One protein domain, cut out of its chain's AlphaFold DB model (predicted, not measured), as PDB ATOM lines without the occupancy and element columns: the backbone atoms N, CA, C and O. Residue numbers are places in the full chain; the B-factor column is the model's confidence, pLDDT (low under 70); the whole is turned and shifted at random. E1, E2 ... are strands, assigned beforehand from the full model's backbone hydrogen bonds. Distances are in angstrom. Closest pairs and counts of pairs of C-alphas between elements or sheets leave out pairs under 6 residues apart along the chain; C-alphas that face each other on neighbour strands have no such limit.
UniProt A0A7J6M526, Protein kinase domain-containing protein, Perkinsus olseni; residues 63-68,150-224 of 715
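What this domain is: This is residues 63 to 68 and 150 to 224 of the 715 residues of the protein "Protein kinase domain-containing protein" of Perkinsus olseni (UniProt A0A7J6M526). One antiparallel sheet of six strands curls like part of a barrel, and its edge strands E3 and E4 are apart. The sheet is bent back on itself into two leaves, E3 E2 E1 and E5 E4, which face each other with E6 as the hinge. The 81 printed residues hold no named helix and six strands, E1 to E6 along the chain; across the sheet the order is E3, E2, E1, E6, E5, E4. The class is all strand, with 41 residues in named strands. The whole is compact and rounded, with a radius of gyration of the C-alphas of 12.0 A and spans of 29 by 26 by 21 A.

How they stand to each other: E1, residues 156 to 162, and E2, residues 166 to 172, are a hairpin at 168 degrees, with N 158 and O 170 within hydrogen-bond range at 2.8 A. E2 and E3, residues 177 to 183, are a hairpin at 162 degrees, with N 167 and O 183 at 2.8 A. E1 E2 E3 is a meander, each strand the antiparallel neighbour of the one before. E4, residues 192 to 198, is apart from E3. E4 and E5, residues 201 to 207, are a hairpin at 161 degrees, with N 198 and O 201 at 2.8 A. E5 and E6, residues 216 to 221, are a hairpin at 147 degrees, with N 219 and O 202 at 2.8 A; E4 E5 E6 is a second meander. E6 is staggered: residues 216 to 219 pair with E5 and residues 220 to 221 with E1. E6 and E1 are antiparallel at 140 degrees, with N 159 and O 220 at 2.9 A. Between the leaves, the closest C-alphas of E1 and E5, those of Tyr 158 and Ile 202, are 7.8 A apart.

Where its parts are: E1 begins at C-alpha 156 (20.767, 4.731, -30.909) and is 20.6 A long from first to last C-alpha. E2 measures 19.2 A and E3 16.5 A. E4, 19.8 A, begins at C-alpha 192 (38.159, 15.421, -38.680). E5 measures 19.6 A. E6, 16.7 A, ends at C-alpha 221 (17.867, 7.340, -36.373).

The domain as a whole: The two C-alphas farthest apart, those of Thr 211 and Ser 223, are 33.7 A apart. Residues 69 to 149 are not printed, and C-alphas 68 and 150 are 25.9 A apart across the cut. No link between strands is long; those from E3 to E4 and from E5 to E6 are short, with 8 residues each. The sheet is strongly twisted, its C-alphas up to 9.3 A off its best plane. The mean pLDDT of the printed part is 70.5, and 35 residues are under 70, among them 63 to 68, 185 to 192 and 207 to 215.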
ATOM      1  N   GLY A  63      37.767  15.989 -28.161       51.44
ATOM      2  CA  GLY A  63      37.124  14.815 -28.753       51.44
ATOM      3  C   GLY A  63      37.897  13.524 -28.450       51.44
ATOM      4  O   GLY A  63      39.131  13.538 -28.554       51.44
ATOM      5  N   PRO A  64      37.210  12.412 -28.120       48.06
ATOM      6  CA  PRO A  64      37.855  11.131 -27.852       48.06
ATOM      7  C   PRO A  64      38.672  10.658 -29.061       48.06
ATOM      8  O   PRO A  64      38.282  10.834 -30.218       48.06
ATOM      9  N   THR A  65      39.837  10.067 -28.799       46.00
ATOM     10  CA  THR A  65      40.774   9.677 -29.855       46.00
ATOM     11  C   THR A  65      40.439   8.292 -30.419       46.00
ATOM     12  O   THR A  65      40.674   7.282 -29.769       46.00
ATOM     13  N   MET A  66      39.950   8.288 -31.662       47.75
ATOM     14  CA  MET A  66      39.813   7.163 -32.603       47.75
ATOM     15  C   MET A  66      38.976   5.929 -32.216       47.75
ATOM     16  O   MET A  66      39.456   4.975 -31.614       47.75
ATOM     17  N   THR A  67      37.818   5.831 -32.873       49.75
ATOM     18  CA  THR A  67      37.436   4.607 -33.601       49.75
ATOM     19  C   THR A  67      37.646   4.834 -35.104       49.75
ATOM     20  O   THR A  67      37.283   5.887 -35.621       49.75
ATOM     21  N   ASN A  68      38.202   3.852 -35.820       54.09
ATOM     22  CA  ASN A  68      38.233   3.783 -37.297       54.09
ATOM     23  C   ASN A  68      38.932   4.927 -38.072       54.09
ATOM     24  O   ASN A  68      38.721   5.071 -39.275       54.09
ATOM     25  N   PRO A 150      21.300  22.822 -28.132       51.00
ATOM     26  CA  PRO A 150      21.412  21.502 -28.726       51.00
ATOM     27  C   PRO A 150      20.393  20.586 -28.046       51.00
ATOM     28  O   PRO A 150      20.507  20.311 -26.851       51.00
ATOM     29  N   SER A 151      19.415  20.094 -28.805       55.72
ATOM     30  CA  SER A 151      18.557  19.003 -28.346       55.72
ATOM     31  C   SER A 151      19.425  17.815 -27.927       55.72
ATOM     32  O   SER A 151      20.416  17.498 -28.596       55.72
ATOM     33  N   GLU A 152      19.073  17.173 -26.812       62.94
ATOM     34  CA  GLU A 152      19.759  15.955 -26.386       62.94
ATOM     35  C   GLU A 152      19.593  14.904 -27.489       62.94
ATOM     36  O   GLU A 152      18.478  14.526 -27.843       62.94
ATOM     37  N   ILE A 153      20.712  14.492 -28.091       70.94
ATOM     38  CA  ILE A 153      20.704  13.451 -29.118       70.94
ATOM     39  C   ILE A 153      20.378  12.141 -28.403       70.94
ATOM     40  O   ILE A 153      21.089  11.760 -27.474       70.94
ATOM     41  N   GLU A 154      19.313  11.473 -28.826       79.69
ATOM     42  CA  GLU A 154      18.902  10.192 -28.256       79.69
ATOM     43  C   GLU A 154      19.954   9.097 -28.504       79.69
ATOM     44  O   GLU A 154      20.749   9.147 -29.447       79.69
ATOM     45  N   ASP A 155      19.970   8.092 -27.631       83.19
ATOM     46  CA  ASP A 155      20.863   6.946 -27.767       83.19
ATOM     47  C   ASP A 155      20.324   5.987 -28.842       83.19
ATOM     48  O   ASP A 155      19.157   5.595 -28.815       83.19
ATOM     49  N   GLY A 156      21.173   5.584 -29.791       86.25
ATOM     50  CA  GLY A 156      20.767   4.731 -30.909       86.25
ATOM     51  C   GLY A 156      21.703   4.782 -32.116       86.25
ATOM     52  O   GLY A 156      22.691   5.518 -32.137       86.25
ATOM     53  N   THR A 157      21.383   3.989 -33.141       86.50
ATOM     54  CA  THR A 157      22.078   4.024 -34.436       86.50
ATOM     55  C   THR A 157      21.437   5.063 -35.348       86.50
ATOM     56  O   THR A 157      20.219   5.086 -35.508       86.50
ATOM     57  N   TYR A 158      22.265   5.878 -35.989       88.06
ATOM     58  CA  TYR A 158      21.889   6.883 -36.974       88.06
ATOM     59  C   TYR A 158      22.608   6.604 -38.291       88.06
ATOM     60  O   TYR A 158      23.807   6.330 -38.276       88.06
ATOM     61  N   SER A 159      21.943   6.726 -39.440       88.00
ATOM     62  CA  SER A 159      22.605   6.531 -40.737       88.00
ATOM     63  C   SER A 159      22.135   7.494 -41.832       88.00
ATOM     64  O   SER A 159      21.110   8.166 -41.717       88.00
ATOM     65  N   GLY A 160      22.956   7.619 -42.881       85.38
ATOM     66  CA  GLY A 160      22.705   8.468 -44.050       85.38
ATOM     67  C   GLY A 160      23.648   8.151 -45.219       85.38
ATOM     68  O   GLY A 160      24.763   7.666 -45.013       85.38
ATOM     69  N   ASP A 161      23.207   8.423 -46.451       85.38
ATOM     70  CA  ASP A 161      23.965   8.260 -47.707       85.38
ATOM     71  C   ASP A 161      23.892   9.561 -48.526       85.38
ATOM     72  O   ASP A 161      22.810  10.123 -48.707       85.38
ATOM     73  N   LYS A 162      25.034  10.037 -49.029       82.12
ATOM     74  CA  LYS A 162      25.145  11.183 -49.938       82.12
ATOM     75  C   LYS A 162      25.727  10.755 -51.277       82.12
ATOM     76  O   LYS A 162      26.912  10.421 -51.399       82.12
ATOM     77  N   ASP A 163      24.867  10.824 -52.289       69.25
ATOM     78  CA  ASP A 163      25.199  10.717 -53.712       69.25
ATOM     79  C   ASP A 163      26.126   9.536 -54.063       69.25
ATOM     80  O   ASP A 163      27.044   9.662 -54.873       69.25
ATOM     81  N   SER A 164      25.908   8.364 -53.443       64.31
ATOM     82  CA  SER A 164      26.706   7.127 -53.610       64.31
ATOM     83  C   SER A 164      28.203   7.238 -53.268       64.31
ATOM     84  O   SER A 164      28.975   6.302 -53.485       64.31
ATOM     85  N   SER A 165      28.623   8.380 -52.723       69.62
ATOM     86  CA  SER A 165      30.024   8.754 -52.517       69.62
ATOM     87  C   SER A 165      30.484   8.556 -51.072       69.62
ATOM     88  O   SER A 165      31.648   8.207 -50.837       69.62
ATOM     89  N   ILE A 166      29.567   8.762 -50.119       77.81
ATOM     90  CA  ILE A 166      29.774   8.667 -48.673       77.81
ATOM     91  C   ILE A 166      28.486   8.144 -48.027       77.81
ATOM     92  O   ILE A 166      27.454   8.811 -48.070       77.81
ATOM     93  N   ARG A 167      28.579   7.003 -47.344       83.62
ATOM     94  CA  ARG A 167      27.591   6.517 -46.376       83.62
ATOM     95  C   ARG A 167      28.207   6.541 -44.982       83.62
ATOM     96  O   ARG A 167      29.291   5.980 -44.786       83.62
ATOM     97  N   LEU A 168      27.509   7.151 -44.027       84.81
ATOM     98  CA  LEU A 168      27.876   7.150 -42.611       84.81
ATOM     99  C   LEU A 168      26.847   6.373 -41.784       84.81
ATOM    100  O   LEU A 168      25.648   6.411 -42.057       84.81
ATOM    101  N   GLU A 169      27.342   5.718 -40.742       86.88
ATOM    102  CA  GLU A 169      26.573   5.117 -39.653       86.88
ATOM    103  C   GLU A 169      27.220   5.563 -38.333       86.88
ATOM    104  O   GLU A 169      28.432   5.406 -38.150       86.88
ATOM    105  N   ALA A 170      26.437   6.150 -37.431       85.06
ATOM    106  CA  ALA A 170      26.864   6.646 -36.132       85.06
ATOM    107  C   ALA A 170      26.097   5.935 -35.010       85.06
ATOM    108  O   ALA A 170      24.874   5.924 -35.002       85.06
ATOM    109  N   ASP A 171      26.822   5.377 -34.049       84.06
ATOM    110  CA  ASP A 171      26.285   4.776 -32.822       84.06
ATOM    111  C   ASP A 171      26.389   5.824 -31.704       84.06
ATOM    112  O   ASP A 171      27.498   6.286 -31.402       84.06
ATOM    113  N   VAL A 172      25.261   6.257 -31.141       82.25
ATOM    114  CA  VAL A 172      25.173   7.313 -30.124       82.25
ATOM    115  C   VAL A 172      24.866   6.711 -28.759       82.25
ATOM    116  O   VAL A 172      23.934   5.924 -28.618       82.25
ATOM    117  N   LYS A 173      25.641   7.107 -27.738       80.00
ATOM    118  CA  LYS A 173      25.385   6.724 -26.342       80.00
ATOM    119  C   LYS A 173      25.739   7.830 -25.345       80.00
ATOM    120  O   LYS A 173      26.866   8.338 -25.360       80.00
ATOM    121  N   GLY A 174      24.824   8.168 -24.446       79.12
ATOM    122  CA  GLY A 174      24.872   9.363 -23.606       79.12
ATOM    123  C   GLY A 174      24.960  10.653 -24.429       79.12
ATOM    124  O   GLY A 174      25.826  11.484 -24.143       79.12
ATOM    125  N   GLY A 175      24.168  10.768 -25.503       72.69
ATOM    126  CA  GLY A 175      24.125  11.956 -26.371       72.69
ATOM    127  C   GLY A 175      25.425  12.284 -27.113       72.69
ATOM    128  O   GLY A 175      25.686  13.437 -27.463       72.69
ATOM    129  N   ARG A 176      26.294  11.287 -27.325       77.19
ATOM    130  CA  ARG A 176      27.577  11.432 -28.034       77.19
ATOM    131  C   ARG A 176      27.803  10.277 -28.996       77.19
ATOM    132  O   ARG A 176      27.639   9.123 -28.603       77.19
ATOM    133  N   ILE A 177      28.296  10.577 -30.200       77.38
ATOM    134  CA  ILE A 177      28.767   9.557 -31.148       77.38
ATOM    135  C   ILE A 177      29.921   8.773 -30.500       77.38
ATOM    136  O   ILE A 177      30.975   9.338 -30.193       77.38
ATOM    137  N   LYS A 178      29.709   7.472 -30.279       80.38
ATOM    138  CA  LYS A 178      30.686   6.502 -29.758       80.38
ATOM    139  C   LYS A 178      31.447   5.791 -30.864       80.38
ATOM    140  O   LYS A 178      32.647   5.577 -30.723       80.38
ATOM    141  N   ARG A 179      30.750   5.421 -31.938       80.62
ATOM    142  CA  ARG A 179      31.314   4.782 -33.132       80.62
ATOM    143  C   ARG A 179      30.826   5.554 -34.345       80.62
ATOM    144  O   ARG A 179      29.640   5.838 -34.444       80.62
ATOM    145  N   LEU A 180      31.735   5.849 -35.267       81.25
ATOM    146  CA  LEU A 180      31.393   6.312 -36.606       81.25
ATOM    147  C   LEU A 180      32.000   5.336 -37.614       81.25
ATOM    148  O   LEU A 180      33.214   5.106 -37.627       81.25
ATOM    149  N   THR A 181      31.149   4.758 -38.449       82.06
ATOM    150  CA  THR A 181      31.531   3.924 -39.583       82.06
ATOM    151  C   THR A 181      31.291   4.734 -40.846       82.06
ATOM    152  O   THR A 181      30.166   5.132 -41.131       82.06
ATOM    153  N   ALA A 182      32.354   4.993 -41.605       78.62
ATOM    154  CA  ALA A 182      32.282   5.686 -42.883       78.62
ATOM    155  C   ALA A 182      32.656   4.721 -44.012       78.62
ATOM    156  O   ALA A 182      33.653   4.003 -43.916       78.62
ATOM    157  N   SER A 183      31.869   4.713 -45.083       78.50
ATOM    158  CA  SER A 183      32.091   3.877 -46.267       78.50
ATOM    159  C   SER A 183      31.812   4.664 -47.549       78.50
ATOM    160  O   SER A 183      31.015   5.597 -47.545       78.50
ATOM    161  N   GLY A 184      32.490   4.309 -48.642       74.69
ATOM    162  CA  GLY A 184      32.374   4.992 -49.935       74.69
ATOM    163  C   GLY A 184      33.714   5.525 -50.467       74.69
ATOM    164  O   GLY A 184      34.674   5.667 -49.706       74.69
ATOM    165  N   PRO A 185      33.816   5.794 -51.782       66.88
ATOM    166  CA  PRO A 185      35.077   6.142 -52.443       66.88
ATOM    167  C   PRO A 185      35.674   7.492 -52.011       66.88
ATOM    168  O   PRO A 185      36.881   7.680 -52.145       66.88
ATOM    169  N   ALA A 186      34.871   8.421 -51.479       63.59
ATOM    170  CA  ALA A 186      35.348   9.733 -51.026       63.59
ATOM    171  C   ALA A 186      35.873   9.738 -49.571       63.59
ATOM    172  O   ALA A 186      36.405  10.747 -49.098       63.59
ATOM    173  N   VAL A 187      35.757   8.616 -48.852       64.62
ATOM    174  CA  VAL A 187      36.149   8.481 -47.440       64.62
ATOM    175  C   VAL A 187      37.674   8.361 -47.314       64.62
ATOM    176  O   VAL A 187      38.245   7.276 -47.179       64.62
ATOM    177  N   THR A 188      38.364   9.502 -47.357       57.78
ATOM    178  CA  THR A 188      39.811   9.562 -47.102       57.78
ATOM    179  C   THR A 188      40.114   9.326 -45.618       57.78
ATOM    180  O   THR A 188      39.546   9.962 -44.731       57.78
ATOM    181  N   LYS A 189      41.021   8.380 -45.329       55.12
ATOM    182  CA  LYS A 189      41.438   8.056 -43.954       55.12
ATOM    183  C   LYS A 189      42.143   9.263 -43.320       55.12
ATOM    184  O   LYS A 189      43.149   9.720 -43.858       55.12
ATOM    185  N   GLY A 190      41.655   9.726 -42.166       56.09
ATOM    186  CA  GLY A 190      42.252  10.834 -41.406       56.09
ATOM    187  C   GLY A 190      41.534  12.187 -41.505       56.09
ATOM    188  O   GLY A 190      42.179  13.218 -41.327       56.09
ATOM    189  N   GLY A 191      40.230  12.211 -41.799       63.66
ATOM    190  CA  GLY A 191      39.411  13.422 -41.654       63.66
ATOM    191  C   GLY A 191      39.102  13.755 -40.187       63.66
ATOM    192  O   GLY A 191      38.993  12.860 -39.343       63.66
ATOM    193  N   GLU A 192      38.901  15.039 -39.884       65.81
ATOM    194  CA  GLU A 192      38.159  15.421 -38.680       65.81
ATOM    195  C   GLU A 192      36.656  15.326 -38.975       65.81
ATOM    196  O   GLU A 192      36.212  15.520 -40.111       65.81
ATOM    197  N   VAL A 193      35.869  15.006 -37.947       72.00
ATOM    198  CA  VAL A 193      34.409  14.975 -38.042       72.00
ATOM    199  C   VAL A 193      33.826  15.840 -36.939       72.00
ATOM    200  O   VAL A 193      33.963  15.524 -35.757       72.00
ATOM    201  N   SER A 194      33.158  16.919 -37.329       75.44
ATOM    202  CA  SER A 194      32.365  17.752 -36.425       75.44
ATOM    203  C   SER A 194      30.893  17.380 -36.544       75.44
ATOM    204  O   SER A 194      30.396  17.231 -37.661       75.44
ATOM    205  N   TYR A 195      30.192  17.262 -35.417       76.94
ATOM    206  CA  TYR A 195      28.758  16.972 -35.407       76.94
ATOM    207  C   TYR A 195      27.988  17.818 -34.392       76.94
ATOM    208  O   TYR A 195      28.536  18.211 -33.358       76.94
ATOM    209  N   PHE A 196      26.711  18.059 -34.687       71.88
ATOM    210  CA  PHE A 196      25.754  18.704 -33.790       71.88
ATOM    211  C   PHE A 196      24.345  18.116 -33.972       71.88
ATOM    212  O   PHE A 196      23.987  17.662 -35.060       71.88
ATOM    213  N   GLY A 197      23.559  18.104 -32.893       66.88
ATOM    214  CA  GLY A 197      22.159  17.675 -32.911       66.88
ATOM    215  C   GLY A 197      21.239  18.762 -33.472       66.88
ATOM    216  O   GLY A 197      21.469  19.951 -33.243       66.88
ATOM    217  N   VAL A 198      20.207  18.352 -34.209       61.56
ATOM    218  CA  VAL A 198      19.155  19.218 -34.760       61.56
ATOM    219  C   VAL A 198      17.813  18.507 -34.573       61.56
ATOM    220  O   VAL A 198      17.397  17.701 -35.404       61.56
ATOM    221  N   GLY A 199      17.142  18.747 -33.445       66.62
ATOM    222  CA  GLY A 199      16.002  17.919 -33.038       66.62
ATOM    223  C   GLY A 199      16.450  16.467 -32.837       66.62
ATOM    224  O   GLY A 199      17.437  16.220 -32.146       66.62
ATOM    225  N   HIS A 200      15.766  15.526 -33.492       67.69
ATOM    226  CA  HIS A 200      16.076  14.089 -33.446       67.69
ATOM    227  C   HIS A 200      17.033  13.619 -34.563       67.69
ATOM    228  O   HIS A 200      17.122  12.419 -34.808       67.69
ATOM    229  N   VAL A 201      17.711  14.521 -35.287       74.12
ATOM    230  CA  VAL A 201      18.713  14.161 -36.316       74.12
ATOM    231  C   VAL A 201      20.084  14.750 -35.997       74.12
ATOM    232  O   VAL A 201      20.207  15.683 -35.202       74.12
ATOM    233  N   ILE A 202      21.129  14.215 -36.629       77.12
ATOM    234  CA  ILE A 202      22.512  14.659 -36.424       77.12
ATOM    235  C   ILE A 202      23.044  15.247 -37.726       77.12
ATOM    236  O   ILE A 202      23.101  14.553 -38.738       77.12
ATOM    237  N   SER A 203      23.483  16.504 -37.700       81.81
ATOM    238  CA  SER A 203      24.268  17.072 -38.797       81.81
ATOM    239  C   SER A 203      25.740  16.741 -38.579       81.81
ATOM    240  O   SER A 203      26.304  17.044 -37.523       81.81
ATOM    241  N   VAL A 204      26.358  16.087 -39.561       78.75
ATOM    242  CA  VAL A 204      27.742  15.606 -39.512       78.75
ATOM    243  C   VAL A 204      28.517  16.171 -40.694       78.75
ATOM    244  O   VAL A 204      28.213  15.873 -41.847       78.75
ATOM    245  N   THR A 205      29.561  16.954 -40.422       78.44
ATOM    246  CA  THR A 205      30.490  17.455 -41.444       78.44
ATOM    247  C   THR A 205      31.790  16.661 -41.392       78.44
ATOM    248  O   THR A 205      32.491  16.664 -40.377       78.44
ATOM    249  N   VAL A 206      32.125  15.998 -42.499       72.56
ATOM    250  CA  VAL A 206      33.360  15.221 -42.682       72.56
ATOM    251  C   VAL A 206      34.344  16.015 -43.540       72.56
ATOM    252  O   VAL A 206      34.031  16.356 -44.679       72.56
ATOM    253  N   GLY A 207      35.555  16.288 -43.042       66.50
ATOM    254  CA  GLY A 207      36.566  16.967 -43.855       66.50
ATOM    255  C   GLY A 207      37.843  17.367 -43.118       66.50
ATOM    256  O   GLY A 207      38.063  17.039 -41.954       66.50
ATOM    257  N   LYS A 208      38.712  18.109 -43.814       55.09
ATOM    258  CA  LYS A 208      39.755  18.905 -43.156       55.09
ATOM    259  C   LYS A 208      39.148  20.235 -42.732       55.09
ATOM    260  O   LYS A 208      38.383  20.825 -43.498       55.09
ATOM    261  N   GLN A 209      39.507  20.700 -41.536       48.91
ATOM    262  CA  GLN A 209      39.081  21.998 -41.017       48.91
ATOM    263  C   GLN A 209      39.206  23.098 -42.091       48.91
ATOM    264  O   GLN A 209      40.289  23.348 -42.616       48.91
ATOM    265  N   TYR A 210      38.073  23.743 -42.384       47.53
ATOM    266  CA  TYR A 210      37.919  24.954 -43.202       47.53
ATOM    267  C   TYR A 210      38.070  24.880 -44.739       47.53
ATOM    268  O   TYR A 210      37.935  25.934 -45.356       47.53
ATOM    269  N   THR A 211      38.276  23.726 -45.400       41.03
ATOM    270  CA  THR A 211      38.566  23.733 -46.865       41.03
ATOM    271  C   THR A 211      37.452  23.315 -47.840       41.03
ATOM    272  O   THR A 211      37.529  23.721 -48.994       41.03
ATOM    273  N   SER A 212      36.407  22.578 -47.438       48.56
ATOM    274  CA  SER A 212      35.134  22.506 -48.195       48.56
ATOM    275  C   SER A 212      33.976  21.991 -47.324       48.56
ATOM    276  O   SER A 212      34.183  21.157 -46.444       48.56
ATOM    277  N   ARG A 213      32.749  22.501 -47.534       51.47
ATOM    278  CA  ARG A 213      31.537  22.070 -46.792       51.47
ATOM    279  C   ARG A 213      30.775  20.914 -47.455       51.47
ATOM    280  O   ARG A 213      29.794  20.428 -46.886       51.47
ATOM    281  N   ASP A 214      31.251  20.437 -48.603       52.44
ATOM    282  CA  ASP A 214      30.612  19.384 -49.404       52.44
ATOM    283  C   ASP A 214      30.454  18.058 -48.641       52.44
ATOM    284  O   ASP A 214      29.573  17.264 -48.960       52.44
ATOM    285  N   GLY A 215      31.236  17.843 -47.577       65.06
ATOM    286  CA  GLY A 215      31.147  16.682 -46.688       65.06
ATOM    287  C   GLY A 215      30.059  16.732 -45.604       65.06
ATOM    288  O   GLY A 215      30.143  15.950 -44.662       65.06
ATOM    289  N   THR A 216      29.076  17.640 -45.677       76.81
ATOM    290  CA  THR A 216      27.954  17.680 -44.711       76.81
ATOM    291  C   THR A 216      26.847  16.686 -45.080       76.81
ATOM    292  O   THR A 216      26.357  16.686 -46.221       76.81
ATOM    293  N   LEU A 217      26.466  15.859 -44.104       82.94
ATOM    294  CA  LEU A 217      25.478  14.784 -44.180       82.94
ATOM    295  C   LEU A 217      24.554  14.822 -42.948       82.94
ATOM    296  O   LEU A 217      25.029  14.943 -41.820       82.94
ATOM    297  N   ILE A 218      23.249  14.692 -43.167       83.12
ATOM    298  CA  ILE A 218      22.232  14.511 -42.130       83.12
ATOM    299  C   ILE A 218      22.083  13.011 -41.862       83.12
ATOM    300  O   ILE A 218      21.862  12.235 -42.792       83.12
ATOM    301  N   LEU A 219      22.205  12.605 -40.597       83.31
ATOM    302  CA  LEU A 219      21.946  11.237 -40.150       83.31
ATOM    303  C   LEU A 219      20.609  11.176 -39.417       83.31
ATOM    304  O   LEU A 219      20.372  11.952 -38.487       83.31
ATOM    305  N   GLU A 220      19.767  10.224 -39.804       81.50
ATOM    306  CA  GLU A 220      18.484   9.951 -39.154       81.50
ATOM    307  C   GLU A 220      18.566   8.656 -38.327       81.50
ATOM    308  O   GLU A 220      19.306   7.749 -38.718       81.50
ATOM    309  N   PRO A 221      17.840   8.544 -37.199       81.00
ATOM    310  CA  PRO A 221      17.867   7.340 -36.373       81.00
ATOM    311  C   PRO A 221      17.210   6.155 -37.096       81.00
ATOM    312  O   PRO A 221      16.102   6.270 -37.621       81.00
ATOM    313  N   GLU A 222      17.873   4.997 -37.099       75.62
ATOM    314  CA  GLU A 222      17.423   3.788 -37.811       75.62
ATOM    315  C   GLU A 222      16.133   3.197 -37.225       75.62
ATOM    316  O   GLU A 222      15.339   2.589 -37.939       75.62
ATOM    317  N   SER A 223      15.905   3.408 -35.928       61.78
ATOM    318  CA  SER A 223      14.705   2.992 -35.198       61.78
ATOM    319  C   SER A 223      13.490   3.894 -35.441       61.78
ATOM    320  O   SER A 223      12.435   3.653 -34.850       61.78
ATOM    321  N   ARG A 224      13.597   4.926 -36.292       57.72
ATOM    322  CA  ARG A 224      12.489   5.841 -36.583       57.72
ATOM    323  C   ARG A 224      11.359   5.109 -37.304       57.72
ATOM    324  O   ARG A 224      11.303   5.072 -38.533       57.72
TER     325      ARG A 224